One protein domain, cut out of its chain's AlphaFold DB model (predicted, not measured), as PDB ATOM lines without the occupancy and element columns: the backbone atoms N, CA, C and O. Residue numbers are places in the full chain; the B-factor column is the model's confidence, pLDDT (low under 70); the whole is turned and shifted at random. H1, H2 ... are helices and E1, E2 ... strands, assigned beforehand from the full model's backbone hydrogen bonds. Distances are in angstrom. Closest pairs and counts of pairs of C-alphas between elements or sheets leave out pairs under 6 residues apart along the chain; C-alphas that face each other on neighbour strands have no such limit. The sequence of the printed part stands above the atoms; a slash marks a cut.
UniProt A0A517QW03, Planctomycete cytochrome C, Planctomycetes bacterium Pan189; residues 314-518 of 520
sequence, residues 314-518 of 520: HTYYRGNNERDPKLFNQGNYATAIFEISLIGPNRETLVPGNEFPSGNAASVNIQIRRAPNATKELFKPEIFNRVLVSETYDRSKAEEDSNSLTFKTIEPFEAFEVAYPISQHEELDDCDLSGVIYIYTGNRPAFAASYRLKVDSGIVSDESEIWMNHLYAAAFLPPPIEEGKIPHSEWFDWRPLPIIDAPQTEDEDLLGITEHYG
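This is residues 314 to 518 of the 520 residues of the protein "Planctomycete cytochrome C" of Planctomycetes bacterium Pan189 (UniProt A0A517QW03). Two antiparallel sheets lie face to face as a sandwich, a twisted one of five strands and a smaller one of four, with their strands crossed at 34 degrees. The rest is mostly loop: residues 321 to 332 and much of the long stretch 471 to 512 gather toward one end of the long axis together with H3, while H1 only grazes the five-stranded sheet and H2 crosses over the edge strand E4 of the other. The printed part has 205 residues, with the elements E1 E2 E3 H1 E4 H2 E5 E6 E7 E8 E9 H3 along the chain; 82 of the residues, under half, are in named elements, and the class is mostly strand. The sheet orders are E1 E2 E3 E6 E5 and E4 E7 E8 E9. The whole is compact, with a radius of gyration of the C-alphas of 18.4 A, and elongated in outline, spanning 57 by 35 by 34 A.

Start at residues 314 to 320, the edge strand E1, and go on to E2, residues 333 to 343; they form a hairpin, with N 316 and O 338 2.8 A apart. E3, residues 363 to 370, continues the meander, each strand the antiparallel neighbour of the one before; look at N 339 and O 367, 2.8 A. H1, residues 381 to 384, only grazes this sheet; its closest C-alpha pair to E5, residues 408 to 411, is Pro 381 and Thr 409, 6.3 A. E5 and E6, residues 415 to 421, are a hairpin with N 417 and O 408 2.9 A apart, and E6 is also the antiparallel neighbour of E3, with N 366 and O 418 within hydrogen-bond range at 2.8 A. In the second sheet, E4, residues 388 to 390, is antiparallel to E7, residues 431 to 440, with N 438 and O 390 2.8 A apart. E7 forms a hairpin with E8, residues 445 to 456, where N 433 and O 453 are 2.8 A apart. E9, residues 465 to 470, completes a second meander, E7 E8 E9, with N 450 and O 467 2.8 A apart. H2, residues 395 to 400, is on this sheet at a height over the sheet of 9.1 A, over E4 and across the strands at 86 degrees to E4 on the local plane. Between the sheets the closest C-alphas of E2 and E9 are Ser 341 and Ile 466, 7.3 A, and those of E4 and E6 are Val 389 and Tyr 420, 7.7 A. H3, residues 513 to 516, touches no helix and is on neither sheet. Every O i to N i+4 pair of H2 is within hydrogen-bond range; H1 and H3 are too short for such a pair.

Find C-alpha 314 at (95.449, -35.837, -16.486), where E1 begins; it runs 19.7 A. E2 is 29.0 A long, E3 22.5 A and E6 20.0 A. Find C-alpha 445 at (100.918, -32.040, 2.562); from there E8, the longest strand by residues, runs 32.7 A, beside E7 with 29.1 A and E9 with 17.3 A. H3 ends at C-alpha 516, (88.414, -36.494, 9.274).

The C-alphas of Lys 326 and Glu 427 are the two farthest apart, 57.3 A. The printed part has no cut. The links E1 to E2, E2 to E3 and E9 to H3 are long, the last with 42 residues; on its way, residues 492 to 493 pair antiparallel with residues 317 to 318 of E1. The mean pLDDT of the printed part is 78.8; look for values under 70 at residues 320 to 332, 359 to 360, 423 to 429, 472 to 491 and 500 to 518.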
ATOM      1  N   HIS A 314      95.906 -34.570 -17.046       93.31
ATOM      2  CA  HIS A 314      95.449 -35.837 -16.486       93.31
ATOM      3  C   HIS A 314      94.203 -35.670 -15.616       93.31
ATOM      4  O   HIS A 314      94.011 -34.652 -14.953       93.31
ATOM      5  N   THR A 315      93.399 -36.731 -15.564       92.94
ATOM      6  CA  THR A 315      92.295 -36.885 -14.615       92.94
ATOM      7  C   THR A 315      92.623 -38.034 -13.672       92.94
ATOM      8  O   THR A 315      92.982 -39.118 -14.127       92.94
ATOM      9  N   TYR A 316      92.480 -37.797 -12.374       90.56
ATOM     10  CA  TYR A 316      92.647 -38.780 -11.314       90.56
ATOM     11  C   TYR A 316      91.363 -38.902 -10.502       90.56
ATOM     12  O   TYR A 316      90.654 -37.926 -10.257       90.56
ATOM     13  N   TYR A 317      91.076 -40.109 -10.048       86.88
ATOM     14  CA  TYR A 317      89.910 -40.444  -9.254       86.88
ATOM     15  C   TYR A 317      90.370 -40.782  -7.848       86.88
ATOM     16  O   TYR A 317      91.178 -41.688  -7.646       86.88
ATOM     17  N   ARG A 318      89.844 -40.048  -6.866       85.31
ATOM     18  CA  ARG A 318      90.100 -40.314  -5.454       85.31
ATOM     19  C   ARG A 318      89.013 -41.232  -4.914       85.31
ATOM     20  O   ARG A 318      87.864 -40.811  -4.743       85.31
ATOM     21  N   GLY A 319      89.388 -42.474  -4.648       74.12
ATOM     22  CA  GLY A 319      88.575 -43.460  -3.951       74.12
ATOM     23  C   GLY A 319      88.565 -43.236  -2.439       74.12
ATOM     24  O   GLY A 319      89.415 -42.535  -1.888       74.12
ATOM     25  N   ASN A 320      87.588 -43.830  -1.764       68.38
ATOM     26  CA  ASN A 320      87.559 -43.943  -0.308       68.38
ATOM     27  C   ASN A 320      87.137 -45.368   0.055       68.38
ATOM     28  O   ASN A 320      86.182 -45.852  -0.538       68.38
ATOM     29  N   ASN A 321      87.808 -46.016   1.009       57.69
ATOM     30  CA  ASN A 321      87.345 -47.284   1.586       57.69
ATOM     31  C   ASN A 321      86.627 -46.964   2.888       57.69
ATOM     32  O   ASN A 321      87.242 -46.882   3.956       57.69
ATOM     33  N   GLU A 322      85.330 -46.722   2.787       54.97
ATOM     34  CA  GLU A 322      84.535 -46.507   3.983       54.97
ATOM     35  C   GLU A 322      84.344 -47.835   4.721       54.97
ATOM     36  O   GLU A 322      84.075 -48.883   4.134       54.97
ATOM     37  N   ARG A 323      84.571 -47.798   6.038       49.59
ATOM     38  CA  ARG A 323      84.643 -48.994   6.887       49.59
ATOM     39  C   ARG A 323      83.283 -49.659   7.101       49.59
ATOM     40  O   ARG A 323      83.254 -50.821   7.504       49.59
ATOM     41  N   ASP A 324      82.175 -48.954   6.850       55.69
ATOM     42  CA  ASP A 324      80.832 -49.519   6.996       55.69
ATOM     43  C   ASP A 324      80.365 -50.163   5.675       55.69
ATOM     44  O   ASP A 324      80.192 -49.470   4.672       55.69
ATOM     45  N   PRO A 325      80.095 -51.480   5.646       58.22
ATOM     46  CA  PRO A 325      79.590 -52.168   4.457       58.22
ATOM     47  C   PRO A 325      78.188 -51.709   4.007       58.22
ATOM     48  O   PRO A 325      77.734 -52.115   2.938       58.22
ATOM     49  N   LYS A 326      77.483 -50.888   4.799       56.53
ATOM     50  CA  LYS A 326      76.235 -50.213   4.404       56.53
ATOM     51  C   LYS A 326      76.473 -48.981   3.533       56.53
ATOM     52  O   LYS A 326      75.509 -48.468   2.966       56.53
ATOM     53  N   LEU A 327      77.714 -48.505   3.436       56.41
ATOM     54  CA  LEU A 327      78.088 -47.410   2.553       56.41
ATOM     55  C   LEU A 327      78.245 -47.927   1.122       56.41
ATOM     56  O   LEU A 327      78.628 -49.069   0.857       56.41
ATOM     57  N   PHE A 328      77.824 -47.081   0.196       55.06
ATOM     58  CA  PHE A 328      77.459 -47.410  -1.177       55.06
ATOM     59  C   PHE A 328      78.587 -48.134  -1.921       55.06
ATOM     60  O   PHE A 328      79.769 -47.900  -1.686       55.06
ATOM     61  N   ASN A 329      78.232 -49.072  -2.800       57.47
ATOM     62  CA  ASN A 329      79.186 -49.966  -3.469       57.47
ATOM     63  C   ASN A 329      80.147 -50.710  -2.517       57.47
ATOM     64  O   ASN A 329      81.233 -51.093  -2.942       57.47
ATOM     65  N   GLN A 330      79.771 -50.930  -1.251       58.34
ATOM     66  CA  GLN A 330      80.624 -51.564  -0.233       58.34
ATOM     67  C   GLN A 330      81.946 -50.803   0.007       58.34
ATOM     68  O   GLN A 330      82.963 -51.422   0.326       58.34
ATOM     69  N   GLY A 331      81.939 -49.476  -0.184       57.56
ATOM     70  CA  GLY A 331      83.127 -48.625  -0.042       57.56
ATOM     71  C   GLY A 331      84.002 -48.541  -1.299       57.56
ATOM     72  O   GLY A 331      85.207 -48.362  -1.179       57.56
ATOM     73  N   ASN A 332      83.426 -48.698  -2.501       62.16
ATOM     74  CA  ASN A 332      84.173 -48.757  -3.769       62.16
ATOM     75  C   ASN A 332      83.712 -47.717  -4.781       62.16
ATOM     76  O   ASN A 332      83.098 -48.043  -5.799       62.16
ATOM     77  N   TYR A 333      83.979 -46.448  -4.492       73.44
ATOM     78  CA  TYR A 333      83.564 -45.357  -5.364       73.44
ATOM     79  C   TYR A 333      84.521 -44.171  -5.347       73.44
ATOM     80  O   TYR A 333      85.234 -43.924  -4.375       73.44
ATOM     81  N   ALA A 334      84.497 -43.403  -6.436       80.56
ATOM     82  CA  ALA A 334      85.097 -42.082  -6.487       80.56
ATOM     83  C   ALA A 334      84.329 -41.124  -5.566       80.56
ATOM     84  O   ALA A 334      83.110 -41.000  -5.658       80.56
ATOM     85  N   THR A 335      85.058 -40.405  -4.718       83.50
ATOM     86  CA  THR A 335      84.524 -39.307  -3.890       83.50
ATOM     87  C   THR A 335      84.867 -37.944  -4.476       83.50
ATOM     88  O   THR A 335      84.067 -37.014  -4.398       83.50
ATOM     89  N   ALA A 336      86.033 -37.838  -5.109       89.50
ATOM     90  CA  ALA A 336      86.506 -36.639  -5.779       89.50
ATOM     91  C   ALA A 336      87.184 -37.005  -7.103       89.50
ATOM     92  O   ALA A 336      87.765 -38.083  -7.244       89.50
ATOM     93  N   ILE A 337      87.128 -36.081  -8.051       93.25
ATOM     94  CA  ILE A 337      87.803 -36.145  -9.341       93.25
ATOM     95  C   ILE A 337      88.790 -34.982  -9.369       93.25
ATOM     96  O   ILE A 337      88.408 -33.838  -9.133       93.25
ATOM     97  N   PHE A 338      90.055 -35.287  -9.617       95.44
ATOM     98  CA  PHE A 338      91.144 -34.327  -9.696       95.44
ATOM     99  C   PHE A 338      91.551 -34.183 -11.155       95.44
ATOM    100  O   PHE A 338      91.962 -35.152 -11.783       95.44
ATOM    101  N   GLU A 339      91.447 -32.983 -11.693       96.56
ATOM    102  CA  GLU A 339      91.869 -32.662 -13.051       96.56
ATOM    103  C   GLU A 339      93.091 -31.755 -12.941       96.56
ATOM    104  O   GLU A 339      93.036 -30.692 -12.324       96.56
ATOM    105  N   ILE A 340      94.219 -32.200 -13.489       96.75
ATOM    106  CA  ILE A 340      95.464 -31.437 -13.511       96.75
ATOM    107  C   ILE A 340      95.841 -31.126 -14.950       96.75
ATOM    108  O   ILE A 340      95.760 -31.998 -15.813       96.75
ATOM    109  N   SER A 341      96.262 -29.895 -15.213       97.06
ATOM    110  CA  SER A 341      96.638 -29.466 -16.557       97.06
ATOM    111  C   SER A 341      97.666 -28.343 -16.535       97.06
ATOM    112  O   SER A 341      97.593 -27.449 -15.693       97.06
ATOM    113  N   LEU A 342      98.573 -28.333 -17.507       96.12
ATOM    114  CA  LEU A 342      99.385 -27.162 -17.816       96.12
ATOM    115  C   LEU A 342      98.510 -26.123 -18.517       96.12
ATOM    116  O   LEU A 342      97.874 -26.445 -19.519       96.12
ATOM    117  N   ILE A 343      98.484 -24.889 -18.017       95.44
ATOM    118  CA  ILE A 343      97.719 -23.801 -18.632       95.44
ATOM    119  C   ILE A 343      98.591 -22.585 -18.936       95.44
ATOM    120  O   ILE A 343      99.551 -22.300 -18.219       95.44
ATOM    121  N   GLY A 344      98.229 -21.872 -19.998       92.31
ATOM    122  CA  GLY A 344      98.802 -20.586 -20.370       92.31
ATOM    123  C   GLY A 344      98.100 -19.396 -19.697       92.31
ATOM    124  O   GLY A 344      97.160 -19.574 -18.910       92.31
ATOM    125  N   PRO A 345      98.518 -18.159 -20.016       89.62
ATOM    126  CA  PRO A 345      98.033 -16.943 -19.362       89.62
ATOM    127  C   PRO A 345      96.545 -16.658 -19.599       89.62
ATOM    128  O   PRO A 345      95.914 -16.000 -18.770       89.62
ATOM    129  N   ASN A 346      95.961 -17.150 -20.697       89.69
ATOM    130  CA  ASN A 346      94.531 -17.004 -20.985       89.69
ATOM    131  C   ASN A 346      93.723 -18.240 -20.561       89.69
ATOM    132  O   ASN A 346      92.547 -18.354 -20.912       89.69
ATOM    133  N   ARG A 347      94.328 -19.127 -19.758       90.19
ATOM    134  CA  ARG A 347      93.748 -20.378 -19.255       90.19
ATOM    135  C   ARG A 347      93.466 -21.434 -20.327       90.19
ATOM    136  O   ARG A 347      92.684 -22.354 -20.101       90.19
ATOM    137  N   GLU A 348      94.101 -21.308 -21.480       93.69
ATOM    138  CA  GLU A 348      94.199 -22.352 -22.487       93.69
ATOM    139  C   GLU A 348      95.078 -23.497 -21.978       93.69
ATOM    140  O   GLU A 348      96.125 -23.258 -21.377       93.69
ATOM    141  N   THR A 349      94.662 -24.742 -22.210       94.50
ATOM    142  CA  THR A 349      95.497 -25.906 -21.899       94.50
ATOM    143  C   THR A 349      96.667 -25.971 -22.873       94.50
ATOM    144  O   THR A 349      96.462 -25.953 -24.086       94.50
ATOM    145  N   LEU A 350      97.885 -26.066 -22.341       92.88
ATOM    146  CA  LEU A 350      99.110 -26.201 -23.121       92.88
ATOM    147  C   LEU A 350      99.428 -27.685 -23.300       92.88
ATOM    148  O   LEU A 350      99.802 -28.377 -22.351       92.88
ATOM    149  N   VAL A 351      99.277 -28.178 -24.524       94.12
ATOM    150  CA  VAL A 351      99.623 -29.542 -24.938       94.12
ATOM    151  C   VAL A 351     100.874 -29.543 -25.820       94.12
ATOM    152  O   VAL A 351     101.245 -28.489 -26.348       94.12
ATOM    153  N   PRO A 352     101.541 -30.699 -26.007       93.06
ATOM    154  CA  PRO A 352     102.669 -30.792 -26.925       93.06
ATOM    155  C   PRO A 352     102.353 -30.191 -28.303       93.06
ATOM    156  O   PRO A 352     101.310 -30.479 -28.893       93.06
ATOM    157  N   GLY A 353     103.249 -29.336 -28.796       91.56
ATOM    158  CA  GLY A 353     103.074 -28.557 -30.024       91.56
ATOM    159  C   GLY A 353     102.509 -27.142 -29.835       91.56
ATOM    160  O   GLY A 353     102.446 -26.394 -30.809       91.56
ATOM    161  N   ASN A 354     102.096 -26.746 -28.627       92.75
ATOM    162  CA  ASN A 354     101.735 -25.355 -28.331       92.75
ATOM    163  C   ASN A 354     102.963 -24.502 -28.003       92.75
ATOM    164  O   ASN A 354     103.953 -25.008 -27.478       92.75
ATOM    165  N   GLU A 355     102.873 -23.200 -28.279       90.31
ATOM    166  CA  GLU A 355     103.869 -22.224 -27.832       90.31
ATOM    167  C   GLU A 355     103.846 -22.120 -26.305       90.31
ATOM    168  O   GLU A 355     102.787 -21.950 -25.693       90.31
ATOM    169  N   PHE A 356     105.018 -22.239 -25.684       88.12
ATOM    170  CA  PHE A 356     105.174 -22.019 -24.259       88.12
ATOM    171  C   PHE A 356     105.244 -20.507 -23.991       88.12
ATOM    172  O   PHE A 356     106.046 -19.804 -24.614       88.12
ATOM    173  N   PRO A 357     104.393 -19.963 -23.104       84.81
ATOM    174  CA  PRO A 357     104.284 -18.524 -22.930       84.81
ATOM    175  C   PRO A 357     105.534 -17.955 -22.254       84.81
ATOM    176  O   PRO A 357     106.096 -18.556 -21.341       84.81
ATOM    177  N   SER A 358     105.948 -16.758 -22.671       71.81
ATOM    178  CA  SER A 358     107.110 -16.094 -22.078       71.81
ATOM    179  C   SER A 358     106.815 -15.530 -20.677       71.81
ATOM    180  O   SER A 358     105.772 -14.909 -20.460       71.81
ATOM    181  N   GLY A 359     107.762 -15.670 -19.742       65.19
ATOM    182  CA  GLY A 359     107.656 -15.195 -18.352       65.19
ATOM    183  C   GLY A 359     106.863 -16.138 -17.431       65.19
ATOM    184  O   GLY A 359     106.521 -17.245 -17.827       65.19
ATOM    185  N   ASN A 360     106.523 -15.699 -16.206       64.75
ATOM    186  CA  ASN A 360     105.711 -16.462 -15.224       64.75
ATOM    187  C   ASN A 360     104.224 -16.597 -15.641       64.75
ATOM    188  O   ASN A 360     103.311 -16.416 -14.835       64.75
ATOM    189  N   ALA A 361     103.970 -16.819 -16.926       79.50
ATOM    190  CA  ALA A 361     102.655 -16.820 -17.547       79.50
ATOM    191  C   ALA A 361     102.040 -18.227 -17.641       79.50
ATOM    192  O   ALA A 361     100.829 -18.341 -17.824       79.50
ATOM    193  N   ALA A 362     102.847 -19.285 -17.501       90.00
ATOM    194  CA  ALA A 362     102.362 -20.658 -17.400       90.00
ATOM    195  C   ALA A 362     102.015 -21.019 -15.948       90.00
ATOM    196  O   ALA A 362     102.623 -20.531 -14.993       90.00
ATOM    197  N   SER A 363     101.032 -21.893 -15.764       93.88
ATOM    198  CA  SER A 363     100.628 -22.387 -14.446       93.88
ATOM    199  C   SER A 363     100.272 -23.868 -14.490       93.88
ATOM    200  O   SER A 363      99.736 -24.358 -15.484       93.88
ATOM    201  N   VAL A 364     100.506 -24.573 -13.386       95.50
ATOM    202  CA  VAL A 364      99.886 -25.878 -13.143       95.50
ATOM    203  C   VAL A 364      98.508 -25.627 -12.547       95.50
ATOM    204  O   VAL A 364      98.375 -25.112 -11.435       95.50
ATOM    205  N   ASN A 365      97.472 -25.968 -13.300       97.44
ATOM    206  CA  ASN A 365      96.095 -25.892 -12.847       97.44
ATOM    207  C   ASN A 365      95.687 -27.205 -12.191       97.44
ATOM    208  O   ASN A 365      95.918 -28.270 -12.756       97.44
ATOM    209  N   ILE A 366      95.056 -27.118 -11.025       97.56
ATOM    210  CA  ILE A 366      94.519 -28.256 -10.287       97.56
ATOM    211  C   ILE A 366      93.061 -27.940  -9.976       97.56
ATOM    212  O   ILE A 366      92.760 -27.026  -9.206       97.56
ATOM    213  N   GLN A 367      92.157 -28.704 -10.575       97.06
ATOM    214  CA  GLN A 367      90.729 -28.665 -10.309       97.06
ATOM    215  C   GLN A 367      90.321 -29.889  -9.500       97.06
ATOM    216  O   GLN A 367      90.750 -31.009  -9.770       97.06
ATOM    217  N   ILE A 368      89.476 -29.671  -8.502       95.88
ATOM    218  CA  ILE A 368      88.902 -30.721  -7.670       95.88
ATOM    219  C   ILE A 368      87.394 -30.625  -7.804       95.88
ATOM    220  O   ILE A 368      86.790 -29.614  -7.444       95.88
ATOM    221  N   ARG A 369      86.789 -31.693  -8.314       95.44
ATOM    222  CA  ARG A 369      85.347 -31.817  -8.491       95.44
ATOM    223  C   ARG A 369      84.800 -32.902  -7.584       95.44
ATOM    224  O   ARG A 369      85.391 -33.973  -7.449       95.44
ATOM    225  N   ARG A 370      83.648 -32.643  -6.981       92.31
ATOM    226  CA  ARG A 370      82.906 -33.651  -6.233       92.31
ATOM    227  C   ARG A 370      82.414 -34.722  -7.199       92.31
ATOM    228  O   ARG A 370      81.850 -34.415  -8.250       92.31
ATOM    229  N   ALA A 371      82.641 -35.988  -6.862       88.25
ATOM    230  CA  ALA A 371      82.088 -37.074  -7.657       88.25
ATOM    231  C   ALA A 371      80.548 -37.073  -7.553       88.25
ATOM    232  O   ALA A 371      80.005 -36.687  -6.510       88.25
ATOM    233  N   PRO A 372      79.821 -37.511  -8.599       85.31
ATOM    234  CA  PRO A 372      78.366 -37.583  -8.564       85.31
ATOM    235  C   PRO A 372      77.861 -38.291  -7.309       85.31
ATOM    236  O   PRO A 372      78.386 -39.329  -6.915       85.31
ATOM    237  N   ASN A 373      76.844 -37.700  -6.688       78.50
ATOM    238  CA  ASN A 373      76.227 -38.156  -5.446       78.50
ATOM    239  C   ASN A 373      77.139 -38.210  -4.204       78.50
ATOM    240  O   ASN A 373      76.585 -38.410  -3.142       78.50
ATOM    241  N   ALA A 374      78.455 -37.961  -4.249       80.19
ATOM    242  CA  ALA A 374      79.299 -37.952  -3.039       80.19
ATOM    243  C   ALA A 374      78.845 -36.894  -2.008       80.19
ATOM    244  O   ALA A 374      78.207 -35.909  -2.377       80.19
ATOM    245  N   THR A 375      79.160 -37.054  -0.720       79.50
ATOM    246  CA  THR A 375      78.706 -36.093   0.305       79.50
ATOM    247  C   THR A 375      79.176 -34.660   0.025       79.50
ATOM    248  O   THR A 375      80.318 -34.434  -0.374       79.50
ATOM    249  N   LYS A 376      78.297 -33.675   0.247       85.38
ATOM    250  CA  LYS A 376      78.626 -32.244   0.131       85.38
ATOM    251  C   LYS A 376      79.424 -31.724   1.324       85.38
ATOM    252  O   LYS A 376      80.096 -30.704   1.198       85.38
ATOM    253  N   GLU A 377      79.379 -32.423   2.454       82.38
ATOM    254  CA  GLU A 377      79.978 -31.965   3.708       82.38
ATOM    255  C   GLU A 377      81.501 -31.816   3.609       82.38
ATOM    256  O   GLU A 377      82.058 -30.855   4.136       82.38
ATOM    257  N   LEU A 378      82.162 -32.695   2.848       79.81
ATOM    258  CA  LEU A 378      83.604 -32.632   2.569       79.81
ATOM    259  C   LEU A 378      83.975 -31.605   1.484       79.81
ATOM    260  O   LEU A 378      85.154 -31.348   1.255       79.81
ATOM    261  N   PHE A 379      82.980 -31.010   0.819       89.50
ATOM    262  CA  PHE A 379      83.145 -30.058  -0.284       89.50
ATOM    263  C   PHE A 379      82.664 -28.654   0.080       89.50
ATOM    264  O   PHE A 379      82.307 -27.851  -0.776       89.50
ATOM    265  N   LYS A 380      82.663 -28.324   1.367       90.50
ATOM    266  CA  LYS A 380      82.365 -26.977   1.850       90.50
ATOM    267  C   LYS A 380      83.431 -25.972   1.383       90.50
ATOM    268  O   LYS A 380      84.622 -26.243   1.565       90.50
ATOM    269  N   PRO A 381      83.051 -24.797   0.840       93.31
ATOM    270  CA  PRO A 381      84.005 -23.746   0.475       93.31
ATOM    271  C   PRO A 381      84.979 -23.370   1.596       93.31
ATOM    272  O   PRO A 381      86.148 -23.090   1.342       93.31
ATOM    273  N   GLU A 382      84.531 -23.422   2.849       90.56
ATOM    274  CA  GLU A 382      85.341 -23.114   4.028       90.56
ATOM    275  C   GLU A 382      86.519 -24.083   4.210       90.56
ATOM    276  O   GLU A 382      87.559 -23.679   4.728       90.56
ATOM    277  N   ILE A 383      86.381 -25.338   3.767       87.88
ATOM    278  CA  ILE A 383      87.462 -26.332   3.793       87.88
ATOM    279  C   ILE A 383      88.511 -25.960   2.747       87.88
ATOM    280  O   ILE A 383      89.686 -25.822   3.070       87.88
ATOM    281  N   PHE A 384      88.085 -25.738   1.501       89.94
ATOM    282  CA  PHE A 384      88.987 -25.464   0.377       89.94
ATOM    283  C   PHE A 384      89.726 -24.130   0.514       89.94
ATOM    284  O   PHE A 384      90.892 -24.034   0.136       89.94
ATOM    285  N   ASN A 385      89.115 -23.140   1.169       86.38
ATOM    286  CA  ASN A 385      89.780 -21.884   1.518       86.38
ATOM    287  C   ASN A 385      90.943 -22.062   2.516       86.38
ATOM    288  O   ASN A 385      91.785 -21.173   2.623       86.38
ATOM    289  N   ARG A 386      90.996 -23.182   3.255       87.06
ATOM    290  CA  ARG A 386      92.091 -23.533   4.183       87.06
ATOM    291  C   ARG A 386      93.145 -24.445   3.546       87.06
ATOM    292  O   ARG A 386      94.196 -24.658   4.154       87.06
ATOM    293  N   VAL A 387      92.872 -24.994   2.358       90.44
ATOM    294  CA  VAL A 387      93.812 -25.864   1.643       90.44
ATOM    295  C   VAL A 387      94.898 -24.997   1.023       90.44
ATOM    296  O   VAL A 387      94.646 -24.272   0.062       90.44
ATOM    297  N   LEU A 388      96.098 -25.071   1.595       93.12
ATOM    298  CA  LEU A 388      97.265 -24.321   1.139       93.12
ATOM    299  C   LEU A 388      97.971 -25.081   0.014       93.12
ATOM    300  O   LEU A 388      98.069 -26.308   0.055       93.12
ATOM    301  N   VAL A 389      98.484 -24.356  -0.972       94.81
ATOM    302  CA  VAL A 389      99.203 -24.893  -2.131       94.81
ATOM    303  C   VAL A 389     100.504 -24.122  -2.300       94.81
ATOM    304  O   VAL A 389     100.476 -22.894  -2.375       94.81
ATOM    305  N   SER A 390     101.637 -24.822  -2.312       93.19
ATOM    306  CA  SER A 390     102.970 -24.202  -2.302       93.19
ATOM    307  C   SER A 390     104.043 -25.139  -2.854       93.19
ATOM    308  O   SER A 390     103.934 -26.352  -2.702       93.19
ATOM    309  N   GLU A 391     105.117 -24.600  -3.429       90.50
ATOM    310  CA  GLU A 391     106.337 -25.368  -3.741       90.50
ATOM    311  C   GLU A 391     107.183 -25.669  -2.491       90.50
ATOM    312  O   GLU A 391     108.050 -26.546  -2.494       90.50
ATOM    313  N   THR A 392     106.912 -24.982  -1.380       86.75
ATOM    314  CA  THR A 392     107.599 -25.207  -0.109       86.75
ATOM    315  C   THR A 392     106.987 -26.403   0.620       86.75
ATOM    316  O   THR A 392     105.778 -26.434   0.823       86.75
ATOM    317  N   TYR A 393     107.811 -27.373   1.046       83.44
ATOM    318  CA  TYR A 393     107.378 -28.584   1.782       83.44
ATOM    319  C   TYR A 393     107.143 -28.373   3.296       83.44
ATOM    320  O   TYR A 393     106.409 -29.121   3.942       83.44
ATOM    321  N   ASP A 394     107.781 -27.370   3.894       79.81
ATOM    322  CA  ASP A 394     107.538 -27.010   5.291       79.81
ATOM    323  C   ASP A 394     106.299 -26.114   5.376       79.81
ATOM    324  O   ASP A 394     106.321 -24.995   4.865       79.81
ATOM    325  N   ARG A 395     105.238 -26.582   6.044       78.44
ATOM    326  CA  ARG A 395     103.986 -25.824   6.150       78.44
ATOM    327  C   ARG A 395     104.174 -24.440   6.775       78.44
ATOM    328  O   ARG A 395     103.566 -23.496   6.291       78.44
ATOM    329  N   SER A 396     104.997 -24.310   7.816       80.06
ATOM    330  CA  SER A 396     105.194 -23.020   8.498       80.06
ATOM    331  C   SER A 396     105.797 -21.986   7.550       80.06
ATOM    332  O   SER A 396     105.330 -20.855   7.467       80.06
ATOM    333  N   LYS A 397     106.759 -22.422   6.733       82.56
ATOM    334  CA  LYS A 397     107.360 -21.591   5.690       82.56
ATOM    335  C   LYS A 397     106.399 -21.343   4.534       82.56
ATOM    336  O   LYS A 397     106.389 -20.246   3.996       82.56
ATOM    337  N   ALA A 398     105.586 -22.331   4.167       83.00
ATOM    338  CA  ALA A 398     104.565 -22.166   3.141       83.00
ATOM    339  C   ALA A 398     103.496 -21.141   3.560       83.00
ATOM    340  O   ALA A 398     103.025 -20.384   2.722       83.00
ATOM    341  N   GLU A 399     103.115 -21.077   4.837       85.69
ATOM    342  CA  GLU A 399     102.167 -20.074   5.346       85.69
ATOM    343  C   GLU A 399     102.746 -18.650   5.342       85.69
ATOM    344  O   GLU A 399     102.001 -17.684   5.177       85.69
ATOM    345  N   GLU A 400     104.064 -18.514   5.498       86.06
ATOM    346  CA  GLU A 400     104.782 -17.235   5.401       86.06
ATOM    347  C   GLU A 400     105.101 -16.826   3.951       86.06
ATOM    348  O   GLU A 400     105.367 -15.653   3.678       86.06
ATOM    349  N   ASP A 401     105.080 -17.780   3.018       81.81
ATOM    350  CA  ASP A 401     105.402 -17.569   1.611       81.81
ATOM    351  C   ASP A 401     104.274 -16.820   0.887       81.81
ATOM    352  O   ASP A 401     103.144 -17.296   0.761       81.81
ATOM    353  N   SER A 402     104.604 -15.645   0.342       82.31
ATOM    354  CA  SER A 402     103.673 -14.818  -0.431       82.31
ATOM    355  C   SER A 402     103.192 -15.472  -1.731       82.31
ATOM    356  O   SER A 402     102.209 -15.007  -2.303       82.31
ATOM    357  N   ASN A 403     103.888 -16.506  -2.213       85.19
ATOM    358  CA  ASN A 403     103.534 -17.251  -3.423       85.19
ATOM    359  C   ASN A 403     102.611 -18.443  -3.143       85.19
ATOM    360  O   ASN A 403     102.162 -19.102  -4.083       85.19
ATOM    361  N   SER A 404     102.319 -18.744  -1.877       91.12
ATOM    362  CA  SER A 404     101.363 -19.792  -1.544       91.12
ATOM    363  C   SER A 404      99.938 -19.367  -1.885       91.12
ATOM    364  O   SER A 404      99.525 -18.227  -1.666       91.12
ATOM    365  N   LEU A 405      99.164 -20.307  -2.418       94.75
ATOM    366  CA  LEU A 405      97.796 -20.084  -2.874       94.75
ATOM    367  C   LEU A 405      96.810 -20.962  -2.108       94.75
ATOM    368  O   LEU A 405      97.182 -21.946  -1.472       94.75
ATOM    369  N   THR A 406      95.529 -20.623  -2.211       94.88
ATOM    370  CA  THR A 406      94.420 -21.464  -1.756       94.88
ATOM    371  C   THR A 406      93.460 -21.743  -2.904       94.88
ATOM    372  O   THR A 406      93.439 -21.028  -3.914       94.88
ATOM    373  N   PHE A 407      92.669 -22.805  -2.765       95.56
ATOM    374  CA  PHE A 407      91.663 -23.147  -3.763       95.56
ATOM    375  C   PHE A 407      90.546 -22.099  -3.796       95.56
ATOM    376  O   PHE A 407      89.990 -21.709  -2.771       95.56
ATOM    377  N   LYS A 408      90.175 -21.680  -5.004       95.56
ATOM    378  CA  LYS A 408      89.013 -20.838  -5.278       95.56
ATOM    379  C   LYS A 408      87.805 -21.721  -5.550       95.56
ATOM    380  O   LYS A 408      87.908 -22.751  -6.207       95.56
ATOM    381  N   THR A 409      86.642 -21.296  -5.073       96.88
ATOM    382  CA  THR A 409      85.378 -21.975  -5.381       96.88
ATOM    383  C   THR A 409      84.922 -21.596  -6.790       96.88
ATOM    384  O   THR A 409      84.715 -20.413  -7.058       96.88
ATOM    385  N   ILE A 410      84.755 -22.585  -7.672       95.31
ATOM    386  CA  ILE A 410      84.101 -22.413  -8.980       95.31
ATOM    387  C   ILE A 410      82.591 -22.545  -8.793       95.31
ATOM    388  O   ILE A 410      81.826 -21.659  -9.166       95.31
ATOM    389  N   GLU A 411      82.176 -23.650  -8.177       96.12
ATOM    390  CA  GLU A 411      80.784 -23.954  -7.882       96.12
ATOM    391  C   GLU A 411      80.703 -24.483  -6.443       96.12
ATOM    392  O   GLU A 411      81.367 -25.474  -6.120       96.12
ATOM    393  N   PRO A 412      79.944 -23.822  -5.547       95.00
ATOM    394  CA  PRO A 412      79.857 -24.231  -4.150       95.00
ATOM    395  C   PRO A 412      79.441 -25.693  -4.022       95.00
ATOM    396  O   PRO A 412      78.470 -26.108  -4.647       95.00
ATOM    397  N   PHE A 413      80.144 -26.451  -3.179       92.56
ATOM    398  CA  PHE A 413      79.914 -27.884  -2.963       92.56
ATOM    399  C   PHE A 413      80.216 -28.801  -4.155       92.56
ATOM    400  O   PHE A 413      80.073 -30.013  -4.010       92.56
ATOM    401  N   GLU A 414      80.649 -28.274  -5.302       94.00
ATOM    402  CA  GLU A 414      80.831 -29.066  -6.526       94.00
ATOM    403  C   GLU A 414      82.243 -28.980  -7.099       94.00
ATOM    404  O   GLU A 414      82.791 -30.011  -7.485       94.00
ATOM    405  N   ALA A 415      82.836 -27.787  -7.185       95.69
ATOM    406  CA  ALA A 415      84.077 -27.592  -7.925       95.69
ATOM    407  C   ALA A 415      84.963 -26.487  -7.342       95.69
ATOM    408  O   ALA A 415      84.510 -25.373  -7.053       95.69
ATOM    409  N   PHE A 416      86.254 -26.793  -7.248       97.25
ATOM    410  CA  PHE A 416      87.296 -25.941  -6.690       97.25
ATOM    411  C   PHE A 416      88.520 -25.942  -7.589       97.25
ATOM    412  O   PHE A 416      88.803 -26.939  -8.247       97.25
ATOM    413  N   GLU A 417      89.268 -24.846  -7.594       96.81
ATOM    414  CA  GLU A 417      90.418 -24.703  -8.474       96.81
ATOM    415  C   GLU A 417      91.537 -23.855  -7.887       96.81
ATOM    416  O   GLU A 417      91.301 -22.828  -7.251       96.81
ATOM    417  N   VAL A 418      92.767 -24.243  -8.199       96.69
ATOM    418  CA  VAL A 418      93.961 -23.421  -8.028       96.69
ATOM    419  C   VAL A 418      94.797 -23.472  -9.307       96.69
ATOM    420  O   VAL A 418      95.006 -24.537  -9.878       96.69
ATOM    421  N   ALA A 419      95.293 -22.318  -9.744       95.50
ATOM    422  CA  ALA A 419      96.279 -22.212 -10.814       95.50
ATOM    423  C   ALA A 419      97.581 -21.712 -10.192       95.50
ATOM    424  O   ALA A 419      97.672 -20.541  -9.820       95.50
ATOM    425  N   TYR A 420      98.540 -22.617 -10.011       94.25
ATOM    426  CA  TYR A 420      99.814 -22.302  -9.377       94.25
ATOM    427  C   TYR A 420     100.841 -21.885 -10.439       94.25
ATOM    428  O   TYR A 420     101.120 -22.686 -11.338       94.25
ATOM    429  N   PRO A 421     101.380 -20.654 -10.383       91.31
ATOM    430  CA  PRO A 421     102.298 -20.153 -11.397       91.31
ATOM    431  C   PRO A 421     103.616 -20.922 -11.369       91.31
ATOM    432  O   PRO A 421     104.182 -21.162 -10.306       91.31
ATOM    433  N   ILE A 422     104.116 -21.278 -12.549       86.12
ATOM    434  CA  ILE A 422     105.439 -21.879 -12.699       86.12
ATOM    435  C   ILE A 422     106.430 -20.721 -12.820       86.12
ATOM    436  O   ILE A 422     106.386 -19.952 -13.780       86.12
ATOM    437  N   SER A 423     107.282 -20.553 -11.811       65.62
ATOM    438  CA  SER A 423     108.317 -19.516 -11.802       65.62
ATOM    439  C   SER A 423     109.367 -19.814 -12.877       65.62
ATOM    440  O   SER A 423     109.827 -20.952 -12.962       65.62
ATOM    441  N   GLN A 424     109.786 -18.827 -13.677       62.78
ATOM    442  CA  GLN A 424     110.796 -19.053 -14.712       62.78
ATOM    443  C   GLN A 424     111.945 -18.047 -14.789       62.78
ATOM    444  O   GLN A 424     111.827 -16.858 -14.493       62.78
ATOM    445  N   HIS A 425     113.065 -18.622 -15.236       52.38
ATOM    446  CA  HIS A 425     114.323 -18.009 -15.634       52.38
ATOM    447  C   HIS A 425     114.213 -17.326 -17.012       52.38
ATOM    448  O   HIS A 425     113.348 -17.655 -17.814       52.38
ATOM    449  N   GLU A 426     115.098 -16.360 -17.266       51.72
ATOM    450  CA  GLU A 426     114.988 -15.340 -18.327       51.72
ATOM    451  C   GLU A 426     115.131 -15.840 -19.787       51.72
ATOM    452  O   GLU A 426     114.888 -15.054 -20.702       51.72
ATOM    453  N   GLU A 427     115.472 -17.111 -20.039       54.97
ATOM    454  CA  GLU A 427     115.676 -17.670 -21.390       54.97
ATOM    455  C   GLU A 427     114.785 -18.902 -21.628       54.97
ATOM    456  O   GLU A 427     114.817 -19.855 -20.851       54.97
ATOM    457  N   LEU A 428     113.966 -18.857 -22.689       60.16
ATOM    458  CA  LEU A 428     112.810 -19.751 -22.893       60.16
ATOM    459  C   LEU A 428     112.785 -20.472 -24.241       60.16
ATOM    460  O   LEU A 428     111.827 -21.192 -24.516       60.16
ATOM    461  N   ASP A 429     113.810 -20.281 -25.073       60.91
ATOM    462  CA  ASP A 429     113.863 -20.944 -26.377       60.91
ATOM    463  C   ASP A 429     114.049 -22.454 -26.192       60.91
ATOM    464  O   ASP A 429     113.236 -23.215 -26.700       60.91
ATOM    465  N   ASP A 430     115.025 -22.880 -25.387       73.06
ATOM    466  CA  ASP A 430     115.215 -24.283 -25.011       73.06
ATOM    467  C   ASP A 430     115.373 -24.388 -23.487       73.06
ATOM    468  O   ASP A 430     116.357 -23.895 -22.925       73.06
ATOM    469  N   CYS A 431     114.412 -25.004 -22.791       76.31
ATOM    470  CA  CYS A 431     114.503 -25.179 -21.338       76.31
ATOM    471  C   CYS A 431     113.868 -26.477 -20.826       76.31
ATOM    472  O   CYS A 431     112.813 -26.910 -21.294       76.31
ATOM    473  N   ASP A 432     114.511 -27.050 -19.806       83.44
ATOM    474  CA  ASP A 432     113.991 -28.152 -19.001       83.44
ATOM    475  C   ASP A 432     113.551 -27.602 -17.641       83.44
ATOM    476  O   ASP A 432     114.362 -27.123 -16.845       83.44
ATOM    477  N   LEU A 433     112.255 -27.675 -17.361       85.38
ATOM    478  CA  LEU A 433     111.672 -27.248 -16.095       85.38
ATOM    479  C   LEU A 433     111.185 -28.460 -15.330       85.38
ATOM    480  O   LEU A 433     110.493 -29.324 -15.868       85.38
ATOM    481  N   SER A 434     111.456 -28.486 -14.035       88.06
ATOM    482  CA  SER A 434     110.850 -29.472 -13.157       88.06
ATOM    483  C   SER A 434     110.589 -28.889 -11.789       88.06
ATOM    484  O   SER A 434     111.418 -28.140 -11.274       88.06
ATOM    485  N   GLY A 435     109.480 -29.284 -11.184       88.50
ATOM    486  CA  GLY A 435     109.116 -28.827  -9.856       88.50
ATOM    487  C   GLY A 435     108.039 -29.687  -9.225       88.50
ATOM    488  O   GLY A 435     107.519 -30.635  -9.826       88.50
ATOM    489  N   VAL A 436     107.744 -29.362  -7.971       90.62
ATOM    490  CA  VAL A 436     106.772 -30.068  -7.141       90.62
ATOM    491  C   VAL A 436     105.935 -29.039  -6.408       90.62
ATOM    492  O   VAL A 436     106.476 -28.155  -5.754       90.62
ATOM    493  N   ILE A 437     104.622 -29.186  -6.497       94.06
ATOM    494  CA  ILE A 437     103.636 -28.342  -5.836       94.06
ATOM    495  C   ILE A 437     102.932 -29.205  -4.791       94.06
ATOM    496  O   ILE A 437     102.275 -30.192  -5.121       94.06
ATOM    497  N   TYR A 438     103.077 -28.836  -3.525       93.25
ATOM    498  CA  TYR A 438     102.498 -29.515  -2.371       93.25
ATOM    499  C   TYR A 438     101.112 -28.962  -2.043       93.25
ATOM    500  O   TYR A 438     100.900 -27.750  -2.047       93.25
ATOM    501  N   ILE A 439     100.178 -29.856  -1.711       93.81
ATOM    502  CA  ILE A 439      98.791 -29.531  -1.354       93.81
ATOM    503  C   ILE A 439      98.540 -29.951   0.095       93.81
ATOM    504  O   ILE A 439      98.575 -31.137   0.444       93.81
ATOM    505  N   TYR A 440      98.246 -28.972   0.942       88.12
ATOM    506  CA  TYR A 440      98.093 -29.132   2.381       88.12
ATOM    507  C   TYR A 440      96.628 -29.164   2.794       88.12
ATOM    508  O   TYR A 440      95.957 -28.136   2.817       88.12
ATOM    509  N   THR A 441      96.157 -30.332   3.221       81.94
ATOM    510  CA  THR A 441      94.835 -30.506   3.850       81.94
ATOM    511  C   THR A 441      94.896 -30.455   5.384       81.94
ATOM    512  O   THR A 441      93.870 -30.548   6.043       81.94
ATOM    513  N   GLY A 442      96.096 -30.302   5.957       78.62
ATOM    514  CA  GLY A 442      96.372 -30.205   7.393       78.62
ATOM    515  C   GLY A 442      97.835 -29.816   7.628       78.62
ATOM    516  O   GLY A 442      98.459 -29.212   6.754       78.62
ATOM    517  N   ASN A 443      98.429 -30.195   8.763       71.69
ATOM    518  CA  ASN A 443      99.812 -29.807   9.101       71.69
ATOM    519  C   ASN A 443     100.901 -30.389   8.183       71.69
ATOM    520  O   ASN A 443     102.047 -29.947   8.229       71.69
ATOM    521  N   ARG A 444     100.557 -31.374   7.352       75.81
ATOM    522  CA  ARG A 444     101.440 -31.977   6.350       75.81
ATOM    523  C   ARG A 444     100.752 -31.983   4.986       75.81
ATOM    524  O   ARG A 444      99.517 -32.030   4.946       75.81
ATOM    525  N   PRO A 445     101.512 -31.944   3.883       83.50
ATOM    526  CA  PRO A 445     100.918 -32.040   2.562       83.50
ATOM    527  C   PRO A 445     100.410 -33.461   2.329       83.50
ATOM    528  O   PRO A 445     101.146 -34.422   2.514       83.50
ATOM    529  N   ALA A 446      99.143 -33.610   1.954       83.75
ATOM    530  CA  ALA A 446      98.569 -34.925   1.663       83.75
ATOM    531  C   ALA A 446      98.860 -35.341   0.217       83.75
ATOM    532  O   ALA A 446      99.161 -36.500  -0.064       83.75
ATOM    533  N   PHE A 447      98.832 -34.374  -0.698       90.12
ATOM    534  CA  PHE A 447      99.049 -34.592  -2.121       90.12
ATOM    535  C   PHE A 447     100.186 -33.719  -2.635       90.12
ATOM    536  O   PHE A 447     100.498 -32.675  -2.057       90.12
ATOM    537  N   ALA A 448     100.768 -34.133  -3.753       91.38
ATOM    538  CA  ALA A 448     101.650 -33.284  -4.529       91.38
ATOM    539  C   ALA A 448     101.443 -33.504  -6.025       91.38
ATOM    540  O   ALA A 448     101.176 -34.621  -6.477       91.38
ATOM    541  N   ALA A 449     101.602 -32.423  -6.775       94.62
ATOM    542  CA  ALA A 449     101.706 -32.422  -8.220       94.62
ATOM    543  C   ALA A 449     103.168 -32.215  -8.615       94.62
ATOM    544  O   ALA A 449     103.837 -31.334  -8.081       94.62
ATOM    545  N   SER A 450     103.662 -33.001  -9.558       92.69
ATOM    546  CA  SER A 450     104.992 -32.843 -10.132       92.69
ATOM    547  C   SER A 450     104.890 -32.596 -11.624       92.69
ATOM    548  O   SER A 450     104.011 -33.132 -12.296       92.69
ATOM    549  N   TYR A 451     105.806 -31.789 -12.139       92.69
ATOM    550  CA  TYR A 451     105.903 -31.492 -13.559       92.69
ATOM    551  C   TYR A 451     107.339 -31.666 -14.042       92.69
ATOM    552  O   TYR A 451     108.292 -31.392 -13.312       92.69
ATOM    553  N   ARG A 452     107.477 -32.138 -15.280       91.44
ATOM    554  CA  ARG A 452     108.709 -32.136 -16.071       91.44
ATOM    555  C   ARG A 452     108.348 -31.611 -17.445       91.44
ATOM    556  O   ARG A 452     107.701 -32.317 -18.208       91.44
ATOM    557  N   LEU A 453     108.698 -30.371 -17.730       90.31
ATOM    558  CA  LEU A 453     108.362 -29.703 -18.977       90.31
ATOM    559  C   LEU A 453     109.639 -29.518 -19.772       90.31
ATOM    560  O   LEU A 453     110.625 -29.019 -19.238       90.31
ATOM    561  N   LYS A 454     109.591 -29.918 -21.035       90.50
ATOM    562  CA  LYS A 454     110.649 -29.669 -21.998       90.50
ATOM    563  C   LYS A 454     110.095 -28.745 -23.063       90.50
ATOM    564  O   LYS A 454     109.044 -29.029 -23.647       90.50
ATOM    565  N   VAL A 455     110.773 -27.630 -23.266       88.88
ATOM    566  CA  VAL A 455     110.432 -26.641 -24.283       88.88
ATOM    567  C   VAL A 455     111.556 -26.651 -25.304       88.88
ATOM    568  O   VAL A 455     112.699 -26.419 -24.927       88.88
ATOM    569  N   ASP A 456     111.219 -26.945 -26.558       89.12
ATOM    570  CA  ASP A 456     112.145 -26.979 -27.690       89.12
ATOM    571  C   ASP A 456     111.753 -25.859 -28.669       89.12
ATOM    572  O   ASP A 456     110.650 -25.859 -29.220       89.12
ATOM    573  N   SER A 457     112.639 -24.890 -28.895       87.44
ATOM    574  CA  SER A 457     112.385 -23.698 -29.724       87.44
ATOM    575  C   SER A 457     111.092 -22.947 -29.361       87.44
ATOM    576  O   SER A 457     110.324 -22.543 -30.238       87.44
ATOM    577  N   GLY A 458     110.819 -22.794 -28.063       86.56
ATOM    578  CA  GLY A 458     109.616 -22.148 -27.536       86.56
ATOM    579  C   GLY A 458     108.341 -22.992 -27.646       86.56
ATOM    580  O   GLY A 458     107.257 -22.490 -27.356       86.56
ATOM    581  N   ILE A 459     108.434 -24.261 -28.054       90.31
ATOM    582  CA  ILE A 459     107.297 -25.176 -28.205       90.31
ATOM    583  C   ILE A 459     107.330 -26.253 -27.123       90.31
ATOM    584  O   ILE A 459     108.366 -26.854 -26.858       90.31
ATOM    585  N   VAL A 460     106.176 -26.550 -26.521       91.50
ATOM    586  CA  VAL A 460     106.031 -27.660 -25.569       91.50
ATOM    587  C   VAL A 460     106.316 -28.986 -26.273       91.50
ATOM    588  O   VAL A 460     105.618 -29.363 -27.216       91.50
ATOM    589  N   SER A 461     107.322 -29.705 -25.790       92.81
ATOM    590  CA  SER A 461     107.755 -31.001 -26.312       92.81
ATOM    591  C   SER A 461     106.822 -32.136 -25.879       92.81
ATOM    592  O   SER A 461     106.153 -32.044 -24.844       92.81
ATOM    593  N   ASP A 462     106.805 -33.241 -26.626       92.25
ATOM    594  CA  ASP A 462     106.068 -34.469 -26.279       92.25
ATOM    595  C   ASP A 462     106.696 -35.238 -25.103       92.25
ATOM    596  O   ASP A 462     106.049 -36.076 -24.469       92.25
ATOM    597  N   GLU A 463     107.936 -34.896 -24.751       90.38
ATOM    598  CA  GLU A 463     108.596 -35.360 -23.537       90.38
ATOM    599  C   GLU A 463     108.017 -34.730 -22.259       90.38
ATOM    600  O   GLU A 463     108.274 -35.262 -21.171       90.38
ATOM    601  N   SER A 464     107.234 -33.651 -22.387       91.56
ATOM    602  CA  SER A 464     106.624 -32.933 -21.266       91.56
ATOM    603  C   SER A 464     105.541 -33.755 -20.574       91.56
ATOM    604  O   SER A 464     104.675 -34.365 -21.203       91.56
ATOM    605  N   GLU A 465     105.545 -33.729 -19.247       93.50
ATOM    606  CA  GLU A 465     104.568 -34.428 -18.429       93.50
ATOM    607  C   GLU A 465     104.248 -33.708 -17.121       93.50
ATOM    608  O   GLU A 465     105.088 -33.038 -16.518       93.50
ATOM    609  N   ILE A 466     103.022 -33.917 -16.654       93.94
ATOM    610  CA  ILE A 466     102.565 -33.536 -15.323       93.94
ATOM    611  C   ILE A 466     101.894 -34.752 -14.691       93.94
ATOM    612  O   ILE A 466     101.166 -35.482 -15.356       93.94
ATOM    613  N   TRP A 467     102.124 -34.989 -13.406       93.00
ATOM    614  CA  TRP A 467     101.437 -36.041 -12.665       93.00
ATOM    615  C   TRP A 467     101.143 -35.612 -11.236       93.00
ATOM    616  O   TRP A 467     101.733 -34.670 -10.715       93.00
ATOM    617  N   MET A 468     100.217 -36.311 -10.592       91.88
ATOM    618  CA  MET A 468      99.827 -36.041  -9.214       91.88
ATOM    619  C   MET A 468      99.647 -37.355  -8.464       91.88
ATOM    620  O   MET A 468      99.219 -38.352  -9.042       91.88
ATOM    621  N   ASN A 469      99.980 -37.363  -7.173       85.44
ATOM    622  CA  ASN A 469      99.684 -38.491  -6.297       85.44
ATOM    623  C   ASN A 469      99.600 -38.061  -4.823       85.44
ATOM    624  O   ASN A 469      99.967 -36.943  -4.457       85.44
ATOM    625  N   HIS A 470      99.136 -38.971  -3.971       80.06
ATOM    626  CA  HIS A 470      99.245 -38.843  -2.524       80.06
ATOM    627  C   HIS A 470     100.696 -39.088  -2.073       80.06
ATOM    628  O   HIS A 470     101.367 -39.989  -2.579       80.06
ATOM    629  N   LEU A 471     101.183 -38.316  -1.101       72.94
ATOM    630  CA  LEU A 471     102.583 -38.388  -0.650       72.94
ATOM    631  C   LEU A 471     102.860 -39.558   0.296       72.94
ATOM    632  O   LEU A 471     103.972 -40.075   0.335       72.94
ATOM    633  N   TYR A 472     101.852 -39.990   1.052       65.50
ATOM    634  CA  TYR A 472     102.014 -40.994   2.110       65.50
ATOM    635  C   TYR A 472     101.226 -42.288   1.855       65.50
ATOM    636  O   TYR A 472     101.023 -43.077   2.771       65.50
ATOM    637  N   ALA A 473     100.750 -42.518   0.622       52.00
ATOM    638  CA  ALA A 473      99.904 -43.681   0.315       52.00
ATOM    639  C   ALA A 473     100.691 -44.994   0.128       52.00
ATOM    640  O   ALA A 473     100.089 -46.055  -0.031       52.00
ATOM    641  N   ALA A 474     102.021 -44.946   0.209       41.34
ATOM    642  CA  ALA A 474     102.898 -46.103   0.097       41.34
ATOM    643  C   ALA A 474     103.785 -46.214   1.347       41.34
ATOM    644  O   ALA A 474     104.777 -45.501   1.433       41.34
ATOM    645  N   ALA A 475     103.405 -47.067   2.312       35.94
ATOM    646  CA  ALA A 475     104.325 -47.689   3.293       35.94
ATOM    647  C   ALA A 475     103.633 -48.535   4.380       35.94
ATOM    648  O   ALA A 475     104.307 -49.317   5.045       35.94
ATOM    649  N   PHE A 476     102.323 -48.406   4.610       34.00
ATOM    650  CA  PHE A 476     101.650 -49.306   5.550       34.00
ATOM    651  C   PHE A 476     101.301 -50.605   4.832       34.00
ATOM    652  O   PHE A 476     100.733 -50.553   3.744       34.00
ATOM    653  N   LEU A 477     101.685 -51.745   5.427       38.88
ATOM    654  CA  LEU A 477     101.231 -53.093   5.060       38.88
ATOM    655  C   LEU A 477      99.794 -53.001   4.531       38.88
ATOM    656  O   LEU A 477      98.906 -52.702   5.337       38.88
ATOM    657  N   PRO A 478      99.548 -53.167   3.216       41.53
ATOM    658  CA  PRO A 478      98.192 -53.077   2.723       41.53
ATOM    659  C   PRO A 478      97.394 -54.159   3.456       41.53
ATOM    660  O   PRO A 478      97.869 -55.300   3.535       41.53
ATOM    661  N   PRO A 479      96.231 -53.831   4.048       44.47
ATOM    662  CA  PRO A 479      95.335 -54.878   4.512       44.47
ATOM    663  C   PRO A 479      95.079 -55.842   3.340       44.47
ATOM    664  O   PRO A 479      95.170 -55.417   2.180       44.47
ATOM    665  N   PRO A 480      94.826 -57.135   3.608       45.91
ATOM    666  CA  PRO A 480      94.544 -58.098   2.549       45.91
ATOM    667  C   PRO A 480      93.500 -57.517   1.594       45.91
ATOM    668  O   PRO A 480      92.514 -56.935   2.045       45.91
ATOM    669  N   ILE A 481      93.759 -57.620   0.287       53.72
ATOM    670  CA  ILE A 481      92.830 -57.154  -0.743       53.72
ATOM    671  C   ILE A 481      91.539 -57.947  -0.552       53.72
ATOM    672  O   ILE A 481      91.484 -59.142  -0.837       53.72
ATOM    673  N   GLU A 482      90.527 -57.291   0.001       55.69
ATOM    674  CA  GLU A 482      89.198 -57.866   0.134       55.69
ATOM    675  C   GLU A 482      88.563 -57.911  -1.258       55.69
ATOM    676  O   GLU A 482      88.579 -56.924  -1.997       55.69
ATOM    677  N   GLU A 483      88.039 -59.074  -1.640       56.28
ATOM    678  CA  GLU A 483      87.443 -59.278  -2.957       56.28
ATOM    679  C   GLU A 483      86.291 -58.286  -3.176       56.28
ATOM    680  O   GLU A 483      85.357 -58.206  -2.379       56.28
ATOM    681  N   GLY A 484      86.390 -57.495  -4.246       57.06
ATOM    682  CA  GLY A 484      85.438 -56.433  -4.564       57.06
ATOM    683  C   GLY A 484      85.801 -55.049  -4.027       57.06
ATOM    684  O   GLY A 484      85.122 -54.108  -4.428       57.06
ATOM    685  N   LYS A 485      86.850 -54.891  -3.195       59.38
ATOM    686  CA  LYS A 485      87.284 -53.579  -2.686       59.38
ATOM    687  C   LYS A 485      88.372 -52.890  -3.515       59.38
ATOM    688  O   LYS A 485      89.268 -53.557  -4.026       59.38
ATOM    689  N   ILE A 486      88.340 -51.554  -3.597       58.53
ATOM    690  CA  ILE A 486      89.415 -50.744  -4.188       58.53
ATOM    691  C   ILE A 486      90.623 -50.823  -3.240       58.53
ATOM    692  O   ILE A 486      90.537 -50.361  -2.092       58.53
ATOM    693  N   PRO A 487      91.758 -51.395  -3.672       60.78
ATOM    694  CA  PRO A 487      92.951 -51.466  -2.843       60.78
ATOM    695  C   PRO A 487      93.494 -50.058  -2.571       60.78
ATOM    696  O   PRO A 487      93.345 -49.154  -3.388       60.78
ATOM    697  N   HIS A 488      94.171 -49.866  -1.436       59.44
ATOM    698  CA  HIS A 488      94.715 -48.557  -1.034       59.44
ATOM    699  C   HIS A 488      95.632 -47.927  -2.097       59.44
ATOM    700  O   HIS A 488      95.670 -46.711  -2.257       59.44
ATOM    701  N   SER A 489      96.339 -48.762  -2.864       56.78
ATOM    702  CA  SER A 489      97.172 -48.346  -3.997       56.78
ATOM    703  C   SER A 489      96.388 -47.722  -5.156       56.78
ATOM    704  O   SER A 489      96.980 -47.028  -5.969       56.78
ATOM    705  N   GLU A 490      95.080 -47.969  -5.233       62.16
ATOM    706  CA  GLU A 490      94.163 -47.477  -6.269       62.16
ATOM    707  C   GLU A 490      93.193 -46.410  -5.729       62.16
ATOM    708  O   GLU A 490      92.288 -45.969  -6.431       62.16
ATOM    709  N   TRP A 491      93.372 -45.948  -4.482       69.69
ATOM    710  CA  TRP A 491      92.564 -44.856  -3.911       69.69
ATOM    711  C   TRP A 491      92.864 -43.492  -4.523       69.69
ATOM    712  O   TRP A 491      92.146 -42.530  -4.264       69.69
ATOM    713  N   PHE A 492      93.912 -43.392  -5.327       78.25
ATOM    714  CA  PHE A 492      94.175 -42.249  -6.177       78.25
ATOM    715  C   PHE A 492      94.772 -42.802  -7.467       78.25
ATOM    716  O   PHE A 492      95.933 -43.195  -7.476       78.25
ATOM    717  N   ASP A 493      93.966 -42.918  -8.520       78.00
ATOM    718  CA  ASP A 493      94.362 -43.568  -9.776       78.00
ATOM    719  C   ASP A 493      93.831 -42.779 -10.979       78.00
ATOM    720  O   ASP A 493      92.825 -42.082 -10.884       78.00
ATOM    721  N   TRP A 494      94.510 -42.867 -12.118       80.88
ATOM    722  CA  TRP A 494      94.069 -42.237 -13.367       80.88
ATOM    723  C   TRP A 494      92.991 -43.061 -14.090       80.88
ATOM    724  O   TRP A 494      92.286 -42.556 -14.967       80.88
ATOM    725  N   ARG A 495      92.849 -44.342 -13.733       79.06
ATOM    726  CA  ARG A 495      91.793 -45.227 -14.220       79.06
ATOM    727  C   ARG A 495      90.461 -44.847 -13.561       79.06
ATOM    728  O   ARG A 495      90.419 -44.680 -12.342       79.06
ATOM    729  N   PRO A 496      89.363 -44.737 -14.329       78.69
ATOM    730  CA  PRO A 496      88.056 -44.415 -13.770       78.69
ATOM    731  C   PRO A 496      87.627 -45.391 -12.675       78.69
ATOM    732  O   PRO A 496      87.570 -46.601 -12.898       78.69
ATOM    733  N   LEU A 497      87.280 -44.843 -11.510       74.38
ATOM    734  CA  LEU A 497      86.642 -45.586 -10.426       74.38
ATOM    735  C   LEU A 497      85.111 -45.552 -10.584       74.38
ATOM    736  O   LEU A 497      84.577 -44.598 -11.164       74.38
ATOM    737  N   PRO A 498      84.379 -46.553 -10.056       74.31
ATOM    738  CA  PRO A 498      82.921 -46.527 -10.047       74.31
ATOM    739  C   PRO A 498      82.387 -45.253  -9.380       74.31
ATOM    740  O   PRO A 498      82.944 -44.773  -8.394       74.31
ATOM    741  N   ILE A 499      81.296 -44.701  -9.905       75.12
ATOM    742  CA  ILE A 499      80.589 -43.579  -9.278       75.12
ATOM    743  C   ILE A 499      79.394 -44.091  -8.482       75.12
ATOM    744  O   ILE A 499      78.877 -45.180  -8.729       75.12
ATOM    745  N   ILE A 500      78.951 -43.283  -7.530       69.88
ATOM    746  CA  ILE A 500      77.767 -43.561  -6.730       69.88
ATOM    747  C   ILE A 500      76.521 -43.398  -7.615       69.88
ATOM    748  O   ILE A 500      76.313 -42.348  -8.227       69.88
ATOM    749  N   ASP A 501      75.666 -44.413  -7.647       65.56
ATOM    750  CA  ASP A 501      74.464 -44.492  -8.482       65.56
ATOM    751  C   ASP A 501      73.163 -44.051  -7.773       65.56
ATOM    752  O   ASP A 501      72.138 -43.877  -8.436       65.56
ATOM    753  N   ALA A 502      73.200 -43.790  -6.458       63.12
ATOM    754  CA  ALA A 502      72.056 -43.330  -5.661       63.12
ATOM    755  C   ALA A 502      72.389 -42.154  -4.703       63.12
ATOM    756  O   ALA A 502      73.531 -42.027  -4.257       63.12
ATOM    757  N   PRO A 503      71.411 -41.289  -4.347       59.31
ATOM    758  CA  PRO A 503      71.610 -40.205  -3.377       59.31
ATOM    759  C   PRO A 503      72.063 -40.724  -1.999       59.31
ATOM    760  O   PRO A 503      71.540 -41.730  -1.518       59.31
ATOM    761  N   GLN A 504      73.024 -40.036  -1.375       62.25
ATOM    762  CA  GLN A 504      73.686 -40.458  -0.131       62.25
ATOM    763  C   GLN A 504      72.862 -40.230   1.137       62.25
ATOM    764  O   GLN A 504      71.937 -39.419   1.174       62.25
ATOM    765  N   THR A 505      73.281 -40.923   2.197       59.84
ATOM    766  CA  THR A 505      72.972 -40.560   3.581       59.84
ATOM    767  C   THR A 505      73.667 -39.242   3.955       59.84
ATOM    768  O   THR A 505      74.792 -38.997   3.526       59.84
ATOM    769  N   GLU A 506      73.008 -38.393   4.746       63.81
ATOM    770  CA  GLU A 506      73.609 -37.187   5.357       63.81
ATOM    771  C   GLU A 506      74.187 -37.483   6.758       63.81
ATOM    772  O   GLU A 506      74.560 -36.574   7.491       63.81
ATOM    773  N   ASP A 507      74.233 -38.758   7.151       66.50
ATOM    774  CA  ASP A 507      74.731 -39.205   8.453       66.50
ATOM    775  C   ASP A 507      76.261 -39.054   8.546       66.50
ATOM    776  O   ASP A 507      77.015 -39.757   7.866       66.50
ATOM    777  N   GLU A 508      76.714 -38.119   9.385       63.16
ATOM    778  CA  GLU A 508      78.125 -37.751   9.543       63.16
ATOM    779  C   GLU A 508      79.012 -38.898  10.049       63.16
ATOM    780  O   GLU A 508      80.189 -38.962   9.675       63.16
ATOM    781  N   ASP A 509      78.458 -39.811  10.855       62.38
ATOM    782  CA  ASP A 509      79.195 -40.944  11.423       62.38
ATOM    783  C   ASP A 509      79.446 -42.020  10.364       62.38
ATOM    784  O   ASP A 509      80.525 -42.612  10.310       62.38
ATOM    785  N   LEU A 510      78.472 -42.241   9.475       60.00
ATOM    786  CA  LEU A 510      78.643 -43.144   8.338       60.00
ATOM    787  C   LEU A 510      79.640 -42.561   7.329       60.00
ATOM    788  O   LEU A 510      80.487 -43.282   6.826       60.00
ATOM    789  N   LEU A 511      79.620 -41.251   7.098       60.69
ATOM    790  CA  LEU A 511      80.545 -40.584   6.174       60.69
ATOM    791  C   LEU A 511      81.983 -40.433   6.715       60.69
ATOM    792  O   LEU A 511      82.840 -39.877   6.024       60.69
ATOM    793  N   GLY A 512      82.256 -40.868   7.953       56.19
ATOM    794  CA  GLY A 512      83.571 -40.735   8.591       56.19
ATOM    795  C   GLY A 512      84.013 -39.280   8.793       56.19
ATOM    796  O   GLY A 512      85.207 -38.997   8.910       56.19
ATOM    797  N   ILE A 513      83.071 -38.330   8.814       58.78
ATOM    798  CA  ILE A 513      83.370 -36.894   8.914       58.78
ATOM    799  C   ILE A 513      84.021 -36.594  10.265       58.78
ATOM    800  O   ILE A 513      85.042 -35.914  10.331       58.78
ATOM    801  N   THR A 514      83.499 -37.162  11.348       52.97
ATOM    802  CA  THR A 514      84.048 -36.998  12.701       52.97
ATOM    803  C   THR A 514      85.494 -37.499  12.827       52.97
ATOM    804  O   THR A 514      86.278 -36.901  13.563       52.97
ATOM    805  N   GLU A 515      85.894 -38.517  12.055       46.19
ATOM    806  CA  GLU A 515      87.278 -39.016  11.985       46.19
ATOM    807  C   GLU A 515      88.197 -38.097  11.154       46.19
ATOM    808  O   GLU A 515      89.374 -37.942  11.477       46.19
ATOM    809  N   HIS A 516      87.668 -37.438  10.116       45.53
ATOM    810  CA  HIS A 516      88.414 -36.494   9.274       45.53
ATOM    811  C   HIS A 516      88.626 -35.110   9.912       45.53
ATOM    812  O   HIS A 516      89.588 -34.422   9.571       45.53
ATOM    813  N   TYR A 517      87.760 -34.703  10.841       45.16
ATOM    814  CA  TYR A 517      87.862 -33.435  11.575       45.16
ATOM    815  C   TYR A 517      88.585 -33.556  12.929       45.16
ATOM    816  O   TYR A 517      88.800 -32.540  13.588       45.16
ATOM    817  N   GLY A 518      88.980 -34.767  13.340       34.06
ATOM    818  CA  GLY A 518      89.510 -35.063  14.678       34.06
ATOM    819  C   GLY A 518      90.835 -34.393  15.065       34.06
ATOM    820  O   GLY A 518      91.171 -34.417  16.243       34.06
TER     821      GLY A 518